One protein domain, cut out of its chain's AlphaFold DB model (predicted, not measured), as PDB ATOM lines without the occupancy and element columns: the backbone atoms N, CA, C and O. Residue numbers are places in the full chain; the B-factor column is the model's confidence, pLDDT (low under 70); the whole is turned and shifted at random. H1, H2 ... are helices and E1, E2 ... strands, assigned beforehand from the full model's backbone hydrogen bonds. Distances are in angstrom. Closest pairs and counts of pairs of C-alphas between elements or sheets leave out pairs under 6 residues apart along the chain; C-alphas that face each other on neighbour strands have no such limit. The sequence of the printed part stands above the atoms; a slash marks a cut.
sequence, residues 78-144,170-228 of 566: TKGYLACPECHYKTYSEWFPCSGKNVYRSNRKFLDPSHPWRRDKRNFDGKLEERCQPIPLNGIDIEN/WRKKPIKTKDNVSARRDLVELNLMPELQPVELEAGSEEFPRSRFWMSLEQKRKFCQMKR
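AT A GLANCE: This is residues 78 to 144 and 170 to 228 of the 566 residues of an uncharacterized protein of Chenopodium quinoa (UniProt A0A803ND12). With little regular structure, long loops spread loosely from a tiny hairpin, E1 and E2, with helix H2 near E1; residues 138 to 144, of which 139 to 144 belong to H1, and residues 216 to 222, of which 217 to 222 belong to H3, stick out. The 126 printed residues run E1, E2, H1, H2, H3, mostly helix, with only 33 in named elements. The two-strand sheet is antiparallel. The whole is loose, with radius of gyration of the C-alphas 18.9 A and spans 58 by 40 by 27 A.

HOW THE PARTS SIT: E1, residues 94 to 96, and E2, 101 to 103, form a hairpin; N 94 and O 103 are 2.9 A apart, within hydrogen-bond range. The closest C-alphas of E1 and H2, residues 181 to 189, are Phe 96 and Asp 186, 6.2 A. H1, residues 139 to 144, and H3, 217 to 228, are apart. Every O i to N i+4 pair is within range in H1 and H3, 3 of 5 in H2.

IN THESE COORDINATES: E1 begins at C-alpha 94 (-43.795, -14.748, -30.552). H2 spans 13.0 A; H3 spans 16.1 A, ending at (-70.494, 1.042, -53.748).

THE WHOLE: Residues 145 to 169 are not printed, a 13.6 A gap between C-alphas. Links E2 to H1 and H2 to H3 are long. Confidence is low at, among others, 170 to 180.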
ATOM      1  N   THR A  78     -45.345 -14.768 -45.988       77.19
ATOM      2  CA  THR A  78     -45.753 -13.601 -45.184       77.19
ATOM      3  C   THR A  78     -46.527 -13.989 -43.918       77.19
ATOM      4  O   THR A  78     -47.380 -13.253 -43.417       77.19
ATOM      5  N   LYS A  79     -46.269 -15.196 -43.396       74.12
ATOM      6  CA  LYS A  79     -46.937 -15.791 -42.231       74.12
ATOM      7  C   LYS A  79     -45.983 -16.644 -41.406       74.12
ATOM      8  O   LYS A  79     -44.962 -17.104 -41.900       74.12
ATOM      9  N   GLY A  80     -46.417 -16.986 -40.197       78.44
ATOM     10  CA  GLY A  80     -45.643 -17.858 -39.321       78.44
ATOM     11  C   GLY A  80     -44.459 -17.116 -38.715       78.44
ATOM     12  O   GLY A  80     -44.403 -15.895 -38.755       78.44
ATOM     13  N   TYR A  81     -43.488 -17.845 -38.189       82.12
ATOM     14  CA  TYR A  81     -42.400 -17.227 -37.439       82.12
ATOM     15  C   TYR A  81     -41.500 -16.286 -38.270       82.12
ATOM     16  O   TYR A  81     -40.859 -15.402 -37.707       82.12
ATOM     17  N   LEU A  82     -41.502 -16.412 -39.604       85.62
ATOM     18  CA  LEU A  82     -40.605 -15.695 -40.524       85.62
ATOM     19  C   LEU A  82     -41.333 -14.734 -41.485       85.62
ATOM     20  O   LEU A  82     -40.870 -14.485 -42.593       85.62
ATOM     21  N   ALA A  83     -42.484 -14.188 -41.086       84.56
ATOM     22  CA  ALA A  83     -43.335 -13.401 -41.984       84.56
ATOM     23  C   ALA A  83     -42.748 -12.077 -42.488       84.56
ATOM     24  O   ALA A  83     -43.259 -11.532 -43.467       84.56
ATOM     25  N   CYS A  84     -41.760 -11.509 -41.792       84.25
ATOM     26  CA  CYS A  84     -41.257 -10.179 -42.109       84.25
ATOM     27  C   CYS A  84     -40.269 -10.250 -43.288       84.25
ATOM     28  O   CYS A  84     -39.212 -10.863 -43.135       84.25
ATOM     29  N   PRO A  85     -40.566  -9.591 -44.423       81.06
ATOM     30  CA  PRO A  85     -39.708  -9.610 -45.606       81.06
ATOM     31  C   PRO A  85     -38.442  -8.773 -45.431       81.06
ATOM     32  O   PRO A  85     -37.519  -8.912 -46.203       81.06
ATOM     33  N   GLU A  86     -38.371  -7.910 -44.419       83.44
ATOM     34  CA  GLU A  86     -37.142  -7.168 -44.120       83.44
ATOM     35  C   GLU A  86     -36.221  -7.995 -43.220       83.44
ATOM     36  O   GLU A  86     -35.015  -8.102 -43.427       83.44
ATOM     37  N   CYS A  87     -36.801  -8.631 -42.199       84.88
ATOM     38  CA  CYS A  87     -36.028  -9.382 -41.218       84.88
ATOM     39  C   CYS A  87     -35.628 -10.775 -41.706       84.88
ATOM     40  O   CYS A  87     -34.657 -11.326 -41.189       84.88
ATOM     41  N   HIS A  88     -36.391 -11.366 -42.624       85.25
ATOM     42  CA  HIS A  88     -36.214 -12.733 -43.101       85.25
ATOM     43  C   HIS A  88     -36.029 -13.731 -41.941       85.25
ATOM     44  O   HIS A  88     -36.858 -13.798 -41.030       85.25
ATOM     45  N   TYR A  89     -34.917 -14.465 -41.922       84.81
ATOM     46  CA  TYR A  89     -34.546 -15.415 -40.869       84.81
ATOM     47  C   TYR A  89     -34.296 -14.763 -39.499       84.81
ATOM     48  O   TYR A  89     -34.403 -15.424 -38.474       84.81
ATOM     49  N   LYS A  90     -34.022 -13.453 -39.454       85.19
ATOM     50  CA  LYS A  90     -33.869 -12.663 -38.218       85.19
ATOM     51  C   LYS A  90     -35.205 -12.081 -37.733       85.19
ATOM     52  O   LYS A  90     -35.229 -11.106 -36.966       85.19
ATOM     53  N   THR A  91     -36.334 -12.602 -38.222       86.06
ATOM     54  CA  THR A  91     -37.663 -12.220 -37.732       86.06
ATOM     55  C   THR A  91     -37.809 -12.686 -36.292       86.06
ATOM     56  O   THR A  91     -37.716 -13.872 -36.003       86.06
ATOM     57  N   TYR A  92     -38.065 -11.743 -35.388       85.94
ATOM     58  CA  TYR A  92     -38.446 -12.069 -34.021       85.94
ATOM     59  C   TYR A  92     -39.969 -12.136 -33.957       85.94
ATOM     60  O   TYR A  92     -40.655 -11.118 -34.114       85.94
ATOM     61  N   SER A  93     -40.471 -13.342 -33.757       85.75
ATOM     62  CA  SER A  93     -41.885 -13.663 -33.653       85.75
ATOM     63  C   SER A  93     -42.148 -14.387 -32.342       85.75
ATOM     64  O   SER A  93     -41.303 -15.117 -31.828       85.75
ATOM     65  N   GLU A  94     -43.325 -14.144 -31.790       84.19
ATOM     66  CA  GLU A  94     -43.795 -14.748 -30.552       84.19
ATOM     67  C   GLU A  94     -45.159 -15.374 -30.835       84.19
ATOM     68  O   GLU A  94     -46.010 -14.752 -31.482       84.19
ATOM     69  N   TRP A  95     -45.348 -16.621 -30.410       82.75
ATOM     70  CA  TRP A  95     -46.634 -17.293 -30.530       82.75
ATOM     71  C   TRP A  95     -47.508 -16.923 -29.345       82.75
ATOM     72  O   TRP A  95     -47.127 -17.161 -28.202       82.75
ATOM     73  N   PHE A  96     -48.684 -16.366 -29.615       81.00
ATOM     74  CA  PHE A  96     -49.649 -16.081 -28.567       81.00
ATOM     75  C   PHE A  96     -50.652 -17.236 -28.452       81.00
ATOM     76  O   PHE A  96     -51.336 -17.548 -29.439       81.00
ATOM     77  N   PRO A  97     -50.729 -17.906 -27.289       73.94
ATOM     78  CA  PRO A  97     -51.457 -19.158 -27.152       73.94
ATOM     79  C   PRO A  97     -52.975 -18.969 -27.174       73.94
ATOM     80  O   PRO A  97     -53.660 -19.852 -27.693       73.94
ATOM     81  N   CYS A  98     -53.518 -17.831 -26.716       75.44
ATOM     82  CA  CYS A  98     -54.966 -17.635 -26.740       75.44
ATOM     83  C   CYS A  98     -55.473 -17.435 -28.176       75.44
ATOM     84  O   CYS A  98     -56.433 -18.103 -28.570       75.44
ATOM     85  N   SER A  99     -54.848 -16.571 -28.993       74.50
ATOM     86  CA  SER A  99     -55.245 -16.384 -30.405       74.50
ATOM     87  C   SER A  99     -54.705 -17.398 -31.393       74.50
ATOM     88  O   SER A  99     -55.236 -17.474 -32.509       74.50
ATOM     89  N   GLY A 100     -53.680 -18.156 -31.013       75.50
ATOM     90  CA  GLY A 100     -52.979 -19.052 -31.918       75.50
ATOM     91  C   GLY A 100     -52.365 -18.300 -33.101       75.50
ATOM     92  O   GLY A 100     -52.509 -18.716 -34.257       75.50
ATOM     93  N   LYS A 101     -51.766 -17.131 -32.843       78.12
ATOM     94  CA  LYS A 101     -51.160 -16.275 -33.873       78.12
ATOM     95  C   LYS A 101     -49.713 -15.951 -33.533       78.12
ATOM     96  O   LYS A 101     -49.342 -15.798 -32.379       78.12
ATOM     97  N   ASN A 102     -48.927 -15.768 -34.592       81.44
ATOM     98  CA  ASN A 102     -47.596 -15.185 -34.505       81.44
ATOM     99  C   ASN A 102     -47.703 -13.662 -34.482       81.44
ATOM    100  O   ASN A 102     -48.330 -13.075 -35.371       81.44
ATOM    101  N   VAL A 103     -47.063 -13.041 -33.498       81.12
ATOM    102  CA  VAL A 103     -46.990 -11.589 -33.345       81.12
ATOM    103  C   VAL A 103     -45.541 -11.132 -33.444       81.12
ATOM    104  O   VAL A 103     -44.627 -11.772 -32.932       81.12
ATOM    105  N   TYR A 104     -45.329 -10.008 -34.129       83.69
ATOM    106  CA  TYR A 104     -44.004  -9.452 -34.414       83.69
ATOM    107  C   TYR A 104     -43.853  -8.134 -33.663       83.69
ATOM    108  O   TYR A 104     -44.401  -7.102 -34.056       83.69
ATOM    109  N   ARG A 105     -43.137  -8.180 -32.538       77.94
ATOM    110  CA  ARG A 105     -42.995  -7.040 -31.614       77.94
ATOM    111  C   ARG A 105     -41.671  -6.299 -31.761       77.94
ATOM    112  O   ARG A 105     -41.553  -5.155 -31.332       77.94
ATOM    113  N   SER A 106     -40.687  -6.908 -32.420       81.31
ATOM    114  CA  SER A 106     -39.342  -6.343 -32.596       81.31
ATOM    115  C   SER A 106     -39.279  -5.354 -33.769       81.31
ATOM    116  O   SER A 106     -38.448  -5.476 -34.664       81.31
ATOM    117  N   ASN A 107     -40.180  -4.368 -33.778       84.25
ATOM    118  CA  ASN A 107     -40.183  -3.290 -34.775       84.25
ATOM    119  C   ASN A 107     -39.249  -2.139 -34.363       84.25
ATOM    120  O   ASN A 107     -38.761  -1.391 -35.202       84.25
ATOM    121  N   ARG A 108     -38.940  -2.018 -33.064       89.00
ATOM    122  CA  ARG A 108     -38.096  -0.939 -32.526       89.00
ATOM    123  C   ARG A 108     -36.625  -1.027 -32.949       89.00
ATOM    124  O   ARG A 108     -35.944  -0.010 -32.935       89.00
ATOM    125  N   LYS A 109     -36.150  -2.197 -33.393       88.81
ATOM    126  CA  LYS A 109     -34.782  -2.391 -33.911       88.81
ATOM    127  C   LYS A 109     -34.492  -1.646 -35.222       88.81
ATOM    128  O   LYS A 109     -33.335  -1.557 -35.612       88.81
ATOM    129  N   PHE A 110     -35.528  -1.151 -35.903       88.81
ATOM    130  CA  PHE A 110     -35.407  -0.331 -37.114       88.81
ATOM    131  C   PHE A 110     -35.270   1.166 -36.812       88.81
ATOM    132  O   PHE A 110     -34.994   1.948 -37.713       88.81
ATOM    133  N   LEU A 111     -35.479   1.581 -35.560       90.50
ATOM    134  CA  LEU A 111     -35.251   2.963 -35.140       90.50
ATOM    135  C   LEU A 111     -33.752   3.216 -34.976       90.50
ATOM    136  O   LEU A 111     -33.006   2.276 -34.701       90.50
ATOM    137  N   ASP A 112     -33.320   4.471 -35.042       90.06
ATOM    138  CA  ASP A 112     -31.944   4.843 -34.696       90.06
ATOM    139  C   ASP A 112     -31.567   4.327 -33.285       90.06
ATOM    140  O   ASP A 112     -32.425   4.357 -32.395       90.06
ATOM    141  N   PRO A 113     -30.335   3.834 -33.040       90.69
ATOM    142  CA  PRO A 113     -29.906   3.353 -31.721       90.69
ATOM    143  C   PRO A 113     -30.104   4.353 -30.572       90.69
ATOM    144  O   PRO A 113     -30.355   3.942 -29.437       90.69
ATOM    145  N   SER A 114     -30.036   5.656 -30.853       90.56
ATOM    146  CA  SER A 114     -30.264   6.731 -29.884       90.56
ATOM    147  C   SER A 114     -31.746   7.072 -29.666       90.56
ATOM    148  O   SER A 114     -32.075   7.809 -28.734       90.56
ATOM    149  N   HIS A 115     -32.657   6.509 -30.469       94.00
ATOM    150  CA  HIS A 115     -34.072   6.871 -30.460       94.00
ATOM    151  C   HIS A 115     -34.745   6.569 -29.099       94.00
ATOM    152  O   HIS A 115     -34.711   5.420 -28.641       94.00
ATOM    153  N   PRO A 116     -35.462   7.527 -28.470       92.06
ATOM    154  CA  PRO A 116     -36.037   7.361 -27.126       92.06
ATOM    155  C   PRO A 116     -36.931   6.122 -26.954       92.06
ATOM    156  O   PRO A 116     -36.851   5.426 -25.942       92.06
ATOM    157  N   TRP A 117     -37.741   5.782 -27.964       91.88
ATOM    158  CA  TRP A 117     -38.624   4.603 -27.927       91.88
ATOM    159  C   TRP A 117     -37.899   3.258 -27.792       91.88
ATOM    160  O   TRP A 117     -38.509   2.293 -27.330       91.88
ATOM    161  N   ARG A 118     -36.601   3.165 -28.122       90.94
ATOM    162  CA  ARG A 118     -35.813   1.951 -27.848       90.94
ATOM    163  C   ARG A 118     -35.652   1.686 -26.348       90.94
ATOM    164  O   ARG A 118     -35.561   0.531 -25.935       90.94
ATOM    165  N   ARG A 119     -35.668   2.745 -25.530       89.12
ATOM    166  CA  ARG A 119     -35.549   2.685 -24.062       89.12
ATOM    167  C   ARG A 119     -36.900   2.716 -23.343       89.12
ATOM    168  O   ARG A 119     -36.961   2.399 -22.157       89.12
ATOM    169  N   ASP A 120     -37.980   3.048 -24.048       87.06
ATOM    170  CA  ASP A 120     -39.337   3.071 -23.502       87.06
ATOM    171  C   ASP A 120     -39.862   1.644 -23.278       87.06
ATOM    172  O   ASP A 120     -40.409   0.998 -24.168       87.06
ATOM    173  N   LYS A 121     -39.655   1.121 -22.069       86.12
ATOM    174  CA  LYS A 121     -40.181  -0.189 -21.660       86.12
ATOM    175  C   LYS A 121     -41.680  -0.141 -21.370       86.12
ATOM    176  O   LYS A 121     -42.358  -1.150 -21.532       86.12
ATOM    177  N   ARG A 122     -42.182   1.019 -20.934       80.25
ATOM    178  CA  ARG A 122     -43.531   1.188 -20.380       80.25
ATOM    179  C   ARG A 122     -44.605   1.088 -21.457       80.25
ATOM    180  O   ARG A 122     -45.625   0.456 -21.222       80.25
ATOM    181  N   ASN A 123     -44.381   1.707 -22.614       79.69
ATOM    182  CA  ASN A 123     -45.375   1.748 -23.690       79.69
ATOM    183  C   ASN A 123     -45.246   0.593 -24.700       79.69
ATOM    184  O   ASN A 123     -46.053   0.500 -25.624       79.69
ATOM    185  N   PHE A 124     -44.231  -0.266 -24.554       83.06
ATOM    186  CA  PHE A 124     -43.918  -1.333 -25.508       83.06
ATOM    187  C   PHE A 124     -43.915  -2.715 -24.840       83.06
ATOM    188  O   PHE A 124     -44.906  -3.120 -24.249       83.06
ATOM    189  N   ASP A 125     -42.844  -3.495 -24.992       77.56
ATOM    190  CA  ASP A 125     -42.782  -4.908 -24.611       77.56
ATOM    191  C   ASP A 125     -42.084  -5.177 -23.274       77.56
ATOM    192  O   ASP A 125     -41.691  -6.311 -23.002       77.56
ATOM    193  N   GLY A 126     -41.899  -4.143 -22.451       82.88
ATOM    194  CA  GLY A 126     -41.176  -4.244 -21.185       82.88
ATOM    195  C   GLY A 126     -39.661  -4.420 -21.337       82.88
ATOM    196  O   GLY A 126     -38.945  -4.400 -20.333       82.88
ATOM    197  N   LYS A 127     -39.136  -4.556 -22.563       84.56
ATOM    198  CA  LYS A 127     -37.713  -4.800 -22.830       84.56
ATOM    199  C   LYS A 127     -37.028  -3.546 -23.367       84.56
ATOM    200  O   LYS A 127     -37.649  -2.685 -23.992       84.56
ATOM    201  N   LEU A 128     -35.729  -3.429 -23.103       88.50
ATOM    202  CA  LEU A 128     -34.883  -2.429 -23.756       88.50
ATOM    203  C   LEU A 128     -34.436  -2.995 -25.111       88.50
ATOM    204  O   LEU A 128     -34.059  -4.162 -25.182       88.50
ATOM    205  N   GLU A 129     -34.527  -2.205 -26.182       90.88
ATOM    206  CA  GLU A 129     -34.176  -2.655 -27.535       90.88
ATOM    207  C   GLU A 129     -32.782  -2.160 -27.951       90.88
ATOM    208  O   GLU A 129     -32.624  -1.069 -28.505       90.88
ATOM    209  N   GLU A 130     -31.769  -2.990 -27.699       89.50
ATOM    210  CA  GLU A 130     -30.363  -2.730 -28.065       89.50
ATOM    211  C   GLU A 130     -29.980  -3.325 -29.423       89.50
ATOM    212  O   GLU A 130     -28.929  -3.004 -29.970       89.50
ATOM    213  N   ARG A 131     -30.820  -4.195 -29.996       88.88
ATOM    214  CA  ARG A 131     -30.461  -4.924 -31.217       88.88
ATOM    215  C   ARG A 131     -30.405  -3.983 -32.418       88.88
ATOM    216  O   ARG A 131     -31.205  -3.051 -32.551       88.88
ATOM    217  N   CYS A 132     -29.484  -4.270 -33.328       86.56
ATOM    218  CA  CYS A 132     -29.388  -3.572 -34.604       86.56
ATOM    219  C   CYS A 132     -30.472  -4.038 -35.583       86.56
ATOM    220  O   CYS A 132     -31.014  -5.147 -35.473       86.56
ATOM    221  N   GLN A 133     -30.757  -3.188 -36.569       88.00
ATOM    222  CA  GLN A 133     -31.560  -3.572 -37.722       88.00
ATOM    223  C   GLN A 133     -30.931  -4.812 -38.387       88.00
ATOM    224  O   GLN A 133     -29.709  -4.878 -38.540       88.00
ATOM    225  N   PRO A 134     -31.731  -5.828 -38.756       86.44
ATOM    226  CA  PRO A 134     -31.212  -6.968 -39.493       86.44
ATOM    227  C   PRO A 134     -30.702  -6.514 -40.860       86.44
ATOM    228  O   PRO A 134     -31.372  -5.753 -41.549       86.44
ATOM    229  N   ILE A 135     -29.531  -7.016 -41.247       85.12
ATOM    230  CA  ILE A 135     -28.990  -6.841 -42.597       85.12
ATOM    231  C   ILE A 135     -29.971  -7.492 -43.588       85.12
ATOM    232  O   ILE A 135     -30.236  -8.692 -43.428       85.12
ATOM    233  N   PRO A 136     -30.531  -6.734 -44.550       83.56
ATOM    234  CA  PRO A 136     -31.383  -7.291 -45.594       83.56
ATOM    235  C   PRO A 136     -30.617  -8.316 -46.430       83.56
ATOM    236  O   PRO A 136     -29.412  -8.174 -46.639       83.56
ATOM    237  N   LEU A 137     -31.314  -9.337 -46.926       84.00
ATOM    238  CA  LEU A 137     -30.723 -10.268 -47.882       84.00
ATOM    239  C   LEU A 137     -30.465  -9.541 -49.201       84.00
ATOM    240  O   LEU A 137     -31.367  -8.886 -49.728       84.00
ATOM    241  N   ASN A 138     -29.252  -9.663 -49.734       85.06
ATOM    242  CA  ASN A 138     -28.945  -9.133 -51.058       85.06
ATOM    243  C   ASN A 138     -29.328 -10.150 -52.155       85.06
ATOM    244  O   ASN A 138     -29.675 -11.300 -51.878       85.06
ATOM    245  N   GLY A 139     -29.273  -9.719 -53.419       83.50
ATOM    246  CA  GLY A 139     -29.634 -10.571 -54.555       83.50
ATOM    247  C   GLY A 139     -28.781 -11.839 -54.671       83.50
ATOM    248  O   GLY A 139     -29.324 -12.898 -54.964       83.50
ATOM    249  N   ILE A 140     -27.484 -11.748 -54.365       87.38
ATOM    250  CA  ILE A 140     -26.529 -12.867 -54.430       87.38
ATOM    251  C   ILE A 140     -26.841 -13.898 -53.339       87.38
ATOM    252  O   ILE A 140     -26.852 -15.099 -53.600       87.38
ATOM    253  N   ASP A 141     -27.144 -13.445 -52.122       86.25
ATOM    254  CA  ASP A 141     -27.542 -14.318 -51.017       86.25
ATOM    255  C   ASP A 141     -28.811 -15.089 -51.389       86.25
ATOM    256  O   ASP A 141     -28.882 -16.306 -51.211       86.25
ATOM    257  N   ILE A 142     -29.810 -14.384 -51.930       86.38
ATOM    258  CA  ILE A 142     -31.080 -14.976 -52.365       86.38
ATOM    259  C   ILE A 142     -30.846 -15.981 -53.492       86.38
ATOM    260  O   ILE A 142     -31.368 -17.091 -53.425       86.38
ATOM    261  N   GLU A 143     -30.050 -15.630 -54.499       85.19
ATOM    262  CA  GLU A 143     -29.699 -16.525 -55.601       85.19
ATOM    263  C   GLU A 143     -29.015 -17.799 -55.092       85.19
ATOM    264  O   GLU A 143     -29.426 -18.904 -55.442       85.19
ATOM    265  N   ASN A 144     -28.029 -17.663 -54.204       87.56
ATOM    266  CA  ASN A 144     -27.334 -18.795 -53.597       87.56
ATOM    267  C   ASN A 144     -28.284 -19.683 -52.783       87.56
ATOM    268  O   ASN A 144     -28.206 -20.906 -52.871       87.56
ATOM    269  N   TRP A 170     -39.867 -20.217 -47.835       63.53
ATOM    270  CA  TRP A 170     -40.128 -20.012 -49.265       63.53
ATOM    271  C   TRP A 170     -41.377 -20.768 -49.767       63.53
ATOM    272  O   TRP A 170     -41.300 -21.620 -50.655       63.53
ATOM    273  N   ARG A 171     -42.547 -20.537 -49.143       61.22
ATOM    274  CA  ARG A 171     -43.825 -21.166 -49.526       61.22
ATOM    275  C   ARG A 171     -45.037 -20.236 -49.378       61.22
ATOM    276  O   ARG A 171     -45.267 -19.621 -48.339       61.22
ATOM    277  N   LYS A 172     -45.904 -20.251 -50.395       55.59
ATOM    278  CA  LYS A 172     -47.157 -19.477 -50.472       55.59
ATOM    279  C   LYS A 172     -48.234 -20.028 -49.508       55.59
ATOM    280  O   LYS A 172     -48.503 -21.232 -49.506       55.59
ATOM    281  N   LYS A 173     -48.893 -19.168 -48.707       53.88
ATOM    282  CA  LYS A 173     -49.994 -19.532 -47.775       53.88
ATOM    283  C   LYS A 173     -51.197 -18.555 -47.877       53.88
ATOM    284  O   LYS A 173     -50.984 -17.346 -47.886       53.88
ATOM    285  N   PRO A 174     -52.466 -19.023 -47.870       43.62
ATOM    286  CA  PRO A 174     -53.661 -18.170 -48.032       43.62
ATOM    287  C   PRO A 174     -54.006 -17.353 -46.773       43.62
ATOM    288  O   PRO A 174     -53.888 -17.879 -45.671       43.62
ATOM    289  N   ILE A 175     -54.473 -16.101 -46.908       43.84
ATOM    290  CA  ILE A 175     -54.620 -15.084 -45.833       43.84
ATOM    291  C   ILE A 175     -56.005 -15.048 -45.174       43.84
ATOM    292  O   ILE A 175     -57.016 -14.974 -45.864       43.84
ATOM    293  N   LYS A 176     -56.034 -15.009 -43.830       40.62
ATOM    294  CA  LYS A 176     -57.184 -14.602 -43.001       40.62
ATOM    295  C   LYS A 176     -56.660 -14.076 -41.660       40.62
ATOM    296  O   LYS A 176     -56.092 -14.848 -40.896       40.62
ATOM    297  N   THR A 177     -56.864 -12.801 -41.358       44.12
ATOM    298  CA  THR A 177     -56.677 -12.243 -40.010       44.12
ATOM    299  C   THR A 177     -57.831 -11.291 -39.707       44.12
ATOM    300  O   THR A 177     -58.193 -10.454 -40.529       44.12
ATOM    301  N   LYS A 178     -58.450 -11.466 -38.535       50.47
ATOM    302  CA  LYS A 178     -59.452 -10.569 -37.939       50.47
ATOM    303  C   LYS A 178     -59.164 -10.439 -36.438       50.47
ATOM    304  O   LYS A 178     -58.660 -11.401 -35.846       50.47
ATOM    305  N   ASP A 179     -59.470  -9.271 -35.871       57.97
ATOM    306  CA  ASP A 179     -59.580  -9.036 -34.421       57.97
ATOM    307  C   ASP A 179     -60.705  -9.934 -33.878       57.97
ATOM    308  O   ASP A 179     -61.826  -9.898 -34.393       57.97
ATOM    309  N   ASN A 180     -60.384 -10.826 -32.943       66.38
ATOM    310  CA  ASN A 180     -61.303 -11.810 -32.365       66.38
ATOM    311  C   ASN A 180     -61.074 -11.923 -30.850       66.38
ATOM    312  O   ASN A 180     -60.028 -11.514 -30.361       66.38
ATOM    313  N   VAL A 181     -62.040 -12.496 -30.120       71.62
ATOM    314  CA  VAL A 181     -62.008 -12.677 -28.649       71.62
ATOM    315  C   VAL A 181     -60.661 -13.207 -28.159       71.62
ATOM    316  O   VAL A 181     -60.080 -12.695 -27.209       71.62
ATOM    317  N   SER A 182     -60.117 -14.179 -28.877       73.62
ATOM    318  CA  SER A 182     -58.824 -14.772 -28.583       73.62
ATOM    319  C   SER A 182     -57.655 -13.776 -28.615       73.62
ATOM    320  O   SER A 182     -56.795 -13.829 -27.748       73.62
ATOM    321  N   ALA A 183     -57.651 -12.827 -29.560       74.06
ATOM    322  CA  ALA A 183     -56.644 -11.763 -29.621       74.06
ATOM    323  C   ALA A 183     -56.771 -10.765 -28.459       74.06
ATOM    324  O   ALA A 183     -55.780 -10.155 -28.072       74.06
ATOM    325  N   ARG A 184     -57.973 -10.599 -27.887       76.94
ATOM    326  CA  ARG A 184     -58.183  -9.762 -26.693       76.94
ATOM    327  C   ARG A 184     -57.710 -10.445 -25.415       76.94
ATOM    328  O   ARG A 184     -57.214  -9.764 -24.531       76.94
ATOM    329  N   ARG A 185     -57.800 -11.774 -25.342       80.00
ATOM    330  CA  ARG A 185     -57.253 -12.555 -24.222       80.00
ATOM    331  C   ARG A 185     -55.726 -12.594 -24.222       80.00
ATOM    332  O   ARG A 185     -55.139 -12.485 -23.154       80.00
ATOM    333  N   ASP A 186     -55.087 -12.603 -25.394       80.69
ATOM    334  CA  ASP A 186     -53.625 -12.445 -25.472       80.69
ATOM    335  C   ASP A 186     -53.144 -11.131 -24.824       80.69
ATOM    336  O   ASP A 186     -52.084 -11.096 -24.208       80.69
ATOM    337  N   LEU A 187     -53.910 -10.033 -24.938       78.25
ATOM    338  CA  LEU A 187     -53.539  -8.748 -24.324       78.25
ATOM    339  C   LEU A 187     -53.449  -8.839 -22.795       78.25
ATOM    340  O   LEU A 187     -52.582  -8.194 -22.207       78.25
ATOM    341  N   VAL A 188     -54.322  -9.643 -22.177       81.06
ATOM    342  CA  VAL A 188     -54.320  -9.908 -20.731       81.06
ATOM    343  C   VAL A 188     -53.065 -10.677 -20.346       81.06
ATOM    344  O   VAL A 188     -52.325 -10.243 -19.469       81.06
ATOM    345  N   GLU A 189     -52.785 -11.776 -21.050       79.69
ATOM    346  CA  GLU A 189     -51.623 -12.635 -20.792       79.69
ATOM    347  C   GLU A 189     -50.298 -11.867 -20.895       79.69
ATOM    348  O   GLU A 189     -49.370 -12.080 -20.117       79.69
ATOM    349  N   LEU A 190     -50.225 -10.914 -21.822       72.12
ATOM    350  CA  LEU A 190     -49.030 -10.106 -22.057       72.12
ATOM    351  C   LEU A 190     -48.951  -8.861 -21.177       72.12
ATOM    352  O   LEU A 190     -47.960  -8.133 -21.257       72.12
ATOM    353  N   ASN A 191     -49.989  -8.597 -20.380       74.56
ATOM    354  CA  ASN A 191     -50.147  -7.381 -19.594       74.56
ATOM    355  C   ASN A 191     -49.969  -6.102 -20.441       74.56
ATOM    356  O   ASN A 191     -49.256  -5.168 -20.071       74.56
ATOM    357  N   LEU A 192     -50.588  -6.082 -21.626       69.38
ATOM    358  CA  LEU A 192     -50.523  -4.971 -22.577       69.38
ATOM    359  C   LEU A 192     -51.897  -4.346 -22.780       69.38
ATOM    360  O   LEU A 192     -52.905  -5.047 -22.805       69.38
ATOM    361  N   MET A 193     -51.910  -3.030 -23.010       67.19
ATOM    362  CA  MET A 193     -53.109  -2.245 -23.336       67.19
ATOM    363  C   MET A 193     -54.322  -2.596 -22.450       67.19
ATOM    364  O   MET A 193     -55.322  -3.101 -22.975       67.19
ATOM    365  N   PRO A 194     -54.246  -2.352 -21.125       76.69
ATOM    366  CA  PRO A 194     -55.305  -2.711 -20.177       76.69
ATOM    367  C   PRO A 194     -56.686  -2.193 -20.590       76.69
ATOM    368  O   PRO A 194     -57.698  -2.838 -20.354       76.69
ATOM    369  N   GLU A 195     -56.733  -1.060 -21.291       75.19
ATOM    370  CA  GLU A 195     -57.964  -0.438 -21.772       75.19
ATOM    371  C   GLU A 195     -58.682  -1.209 -22.897       75.19
ATOM    372  O   GLU A 195     -59.825  -0.895 -23.224       75.19
ATOM    373  N   LEU A 196     -58.015  -2.177 -23.537       74.44
ATOM    374  CA  LEU A 196     -58.579  -3.023 -24.598       74.44
ATOM    375  C   LEU A 196     -58.806  -4.476 -24.160       74.44
ATOM    376  O   LEU A 196     -59.316  -5.270 -24.965       74.44
ATOM    377  N   GLN A 197     -58.419  -4.820 -22.933       83.94
ATOM    378  CA  GLN A 197     -58.608  -6.142 -22.347       83.94
ATOM    379  C   GLN A 197     -60.095  -6.395 -22.035       83.94
ATOM    380  O   GLN A 197     -60.844  -5.437 -21.849       83.94
ATOM    381  N   PRO A 198     -60.562  -7.658 -22.025       83.00
ATOM    382  CA  PRO A 198     -61.932  -7.989 -21.639       83.00
ATOM    383  C   PRO A 198     -62.228  -7.503 -20.214       83.00
ATOM    384  O   PRO A 198     -61.386  -7.645 -19.331       83.00
ATOM    385  N   VAL A 199     -63.416  -6.941 -20.002       81.75
ATOM    386  CA  VAL A 199     -63.893  -6.467 -18.698       81.75
ATOM    387  C   VAL A 199     -64.995  -7.408 -18.226       81.75
ATOM    388  O   VAL A 199     -65.980  -7.614 -18.937       81.75
ATOM    389  N   GLU A 200     -64.835  -7.991 -17.042       78.06
ATOM    390  CA  GLU A 200     -65.884  -8.801 -16.416       78.06
ATOM    391  C   GLU A 200     -67.002  -7.897 -15.880       78.06
ATOM    392  O   GLU A 200     -66.751  -6.939 -15.147       78.06
ATOM    393  N   LEU A 201     -68.242  -8.195 -16.265       79.81
ATOM    394  CA  LEU A 201     -69.446  -7.539 -15.762       79.81
ATOM    395  C   LEU A 201     -70.048  -8.334 -14.595       79.81
ATOM    396  O   LEU A 201     -69.847  -9.543 -14.474       79.81
ATOM    397  N   GLU A 202     -70.874  -7.669 -13.783       70.88
ATOM    398  CA  GLU A 202     -71.473  -8.206 -12.544       70.88
ATOM    399  C   GLU A 202     -72.275  -9.515 -12.716       70.88
ATOM    400  O   GLU A 202     -72.512 -10.228 -11.746       70.88
ATOM    401  N   ALA A 203     -72.666  -9.869 -13.944       68.38
ATOM    402  CA  ALA A 203     -73.402 -11.093 -14.268       68.38
ATOM    403  C   ALA A 203     -72.516 -12.259 -14.764       68.38
ATOM    404  O   ALA A 203     -73.042 -13.251 -15.270       68.38
ATOM    405  N   GLY A 204     -71.185 -12.144 -14.680       67.50
ATOM    406  CA  GLY A 204     -70.243 -13.139 -15.217       67.50
ATOM    407  C   GLY A 204     -70.114 -13.116 -16.746       67.50
ATOM    408  O   GLY A 204     -69.574 -14.048 -17.341       67.50
ATOM    409  N   SER A 205     -70.626 -12.070 -17.401       62.66
ATOM    410  CA  SER A 205     -70.439 -11.824 -18.831       62.66
ATOM    411  C   SER A 205     -69.204 -10.951 -19.077       62.66
ATOM    412  O   SER A 205     -68.956  -9.990 -18.358       62.66
ATOM    413  N   GLU A 206     -68.424 -11.275 -20.112       77.56
ATOM    414  CA  GLU A 206     -67.260 -10.480 -20.530       77.56
ATOM    415  C   GLU A 206     -67.685  -9.433 -21.574       77.56
ATOM    416  O   GLU A 206     -68.202  -9.780 -22.643       77.56
ATOM    417  N   GLU A 207     -67.434  -8.151 -21.307       77.69
ATOM    418  CA  GLU A 207     -67.527  -7.087 -22.307       77.69
ATOM    419  C   GLU A 207     -66.149  -6.815 -22.922       77.69
ATOM    420  O   GLU A 207     -65.147  -6.661 -22.229       77.69
ATOM    421  N   PHE A 208     -66.085  -6.735 -24.252       74.06
ATOM    422  CA  PHE A 208     -64.846  -6.434 -24.970       74.06
ATOM    423  C   PHE A 208     -64.824  -4.954 -25.367       74.06
ATOM    424  O   PHE A 208     -65.615  -4.553 -26.233       74.06
ATOM    425  N   PRO A 209     -63.901  -4.141 -24.817       73.81
ATOM    426  CA  PRO A 209     -63.820  -2.725 -25.139       73.81
ATOM    427  C   PRO A 209     -63.627  -2.498 -26.637       73.81
ATOM    428  O   PRO A 209     -62.873  -3.201 -27.327       73.81
ATOM    429  N   ARG A 210     -64.304  -1.484 -27.174       65.94
ATOM    430  CA  ARG A 210     -64.189  -1.127 -28.593       65.94
ATOM    431  C   ARG A 210     -62.747  -0.719 -28.910       65.94
ATOM    432  O   ARG A 210     -62.077  -0.088 -28.101       65.94
ATOM    433  N   SER A 211     -62.265  -1.060 -30.106       61.03
ATOM    434  CA  SER A 211     -60.972  -0.561 -30.587       61.03
ATOM    435  C   SER A 211     -60.966   0.973 -30.630       61.03
ATOM    436  O   SER A 211     -61.999   1.584 -30.907       61.03
ATOM    437  N   ARG A 212     -59.792   1.601 -30.441       56.16
ATOM    438  CA  ARG A 212     -59.623   3.075 -30.481       56.16
ATOM    439  C   ARG A 212     -60.190   3.723 -31.752       56.16
ATOM    440  O   ARG A 212     -60.631   4.865 -31.727       56.16
ATOM    441  N   PHE A 213     -60.218   2.965 -32.846       54.41
ATOM    442  CA  PHE A 213     -60.916   3.309 -34.077       54.41
ATOM    443  C   PHE A 213     -62.034   2.290 -34.299       54.41
ATOM    444  O   PHE A 213     -61.761   1.123 -34.586       54.41
ATOM    445  N   TRP A 214     -63.292   2.701 -34.142       51.00
ATOM    446  CA  TRP A 214     -64.460   1.850 -34.372       51.00
ATOM    447  C   TRP A 214     -65.522   2.616 -35.169       51.00
ATOM    448  O   TRP A 214     -65.623   3.836 -35.077       51.00
ATOM    449  N   MET A 215     -66.314   1.889 -35.958       58.28
ATOM    450  CA  MET A 215     -67.445   2.436 -36.708       58.28
ATOM    451  C   MET A 215     -68.719   1.683 -36.339       58.28
ATOM    452  O   MET A 215     -68.725   0.443 -36.340       58.28
ATOM    453  N   SER A 216     -69.803   2.422 -36.097       72.81
ATOM    454  CA  SER A 216     -71.141   1.862 -35.899       72.81
ATOM    455  C   SER A 216     -71.604   1.032 -37.081       72.81
ATOM    456  O   SER A 216     -71.085   1.155 -38.185       72.81
ATOM    457  N   LEU A 217     -72.569   0.136 -36.864       68.75
ATOM    458  CA  LEU A 217     -73.126  -0.651 -37.965       68.75
ATOM    459  C   LEU A 217     -73.700   0.269 -39.051       68.75
ATOM    460  O   LEU A 217     -73.531   0.000 -40.237       68.75
ATOM    461  N   GLU A 218     -74.307   1.380 -38.647       74.69
ATOM    462  CA  GLU A 218     -74.803   2.412 -39.549       74.69
ATOM    463  C   GLU A 218     -73.661   3.137 -40.275       74.69
ATOM    464  O   GLU A 218     -73.703   3.262 -41.494       74.69
ATOM    465  N   GLN A 219     -72.590   3.519 -39.570       71.38
ATOM    466  CA  GLN A 219     -71.395   4.115 -40.177       71.38
ATOM    467  C   GLN A 219     -70.694   3.142 -41.135       71.38
ATOM    468  O   GLN A 219     -70.286   3.539 -42.221       71.38
ATOM    469  N   LYS A 220     -70.596   1.853 -40.787       68.69
ATOM    470  CA  LYS A 220     -70.077   0.783 -41.653       68.69
ATOM    471  C   LYS A 220     -70.949   0.618 -42.893       68.69
ATOM    472  O   LYS A 220     -70.417   0.501 -43.991       68.69
ATOM    473  N   ARG A 221     -72.279   0.627 -42.739       71.38
ATOM    474  CA  ARG A 221     -73.231   0.565 -43.859       71.38
ATOM    475  C   ARG A 221     -73.092   1.785 -44.765       71.38
ATOM    476  O   ARG A 221     -72.943   1.586 -45.963       71.38
ATOM    477  N   LYS A 222     -73.023   2.994 -44.204       72.06
ATOM    478  CA  LYS A 222     -72.781   4.252 -44.931       72.06
ATOM    479  C   LYS A 222     -71.427   4.251 -45.647       72.06
ATOM    480  O   LYS A 222     -71.353   4.605 -46.815       72.06
ATOM    481  N   PHE A 223     -70.365   3.759 -45.013       62.78
ATOM    482  CA  PHE A 223     -69.036   3.632 -45.624       62.78
ATOM    483  C   PHE A 223     -68.996   2.599 -46.758       62.78
ATOM    484  O   PHE A 223     -68.428   2.847 -47.822       62.78
ATOM    485  N   CYS A 224     -69.629   1.441 -46.563       63.72
ATOM    486  CA  CYS A 224     -69.768   0.426 -47.604       63.72
ATOM    487  C   CYS A 224     -70.665   0.908 -48.752       63.72
ATOM    488  O   CYS A 224     -70.375   0.602 -49.906       63.72
ATOM    489  N   GLN A 225     -71.726   1.666 -48.455       66.50
ATOM    490  CA  GLN A 225     -72.558   2.338 -49.451       66.50
ATOM    491  C   GLN A 225     -71.738   3.367 -50.221       66.50
ATOM    492  O   GLN A 225     -71.727   3.265 -51.434       66.50
ATOM    493  N   MET A 226     -70.941   4.216 -49.562       65.00
ATOM    494  CA  MET A 226     -70.001   5.141 -50.212       65.00
ATOM    495  C   MET A 226     -69.033   4.417 -51.159       65.00
ATOM    496  O   MET A 226     -68.837   4.839 -52.295       65.00
ATOM    497  N   LYS A 227     -68.457   3.279 -50.744       49.91
ATOM    498  CA  LYS A 227     -67.587   2.476 -51.624       49.91
ATOM    499  C   LYS A 227     -68.327   1.873 -52.823       49.91
ATOM    500  O   LYS A 227     -67.699   1.670 -53.858       49.91
ATOM    501  N   ARG A 228     -69.622   1.570 -52.681       51.19
ATOM    502  CA  ARG A 228     -70.494   1.042 -53.748       51.19
ATOM    503  C   ARG A 228     -71.092   2.139 -54.636       51.19
ATOM    504  O   ARG A 228     -71.395   1.849 -55.785       51.19
TER     505      ARG A 228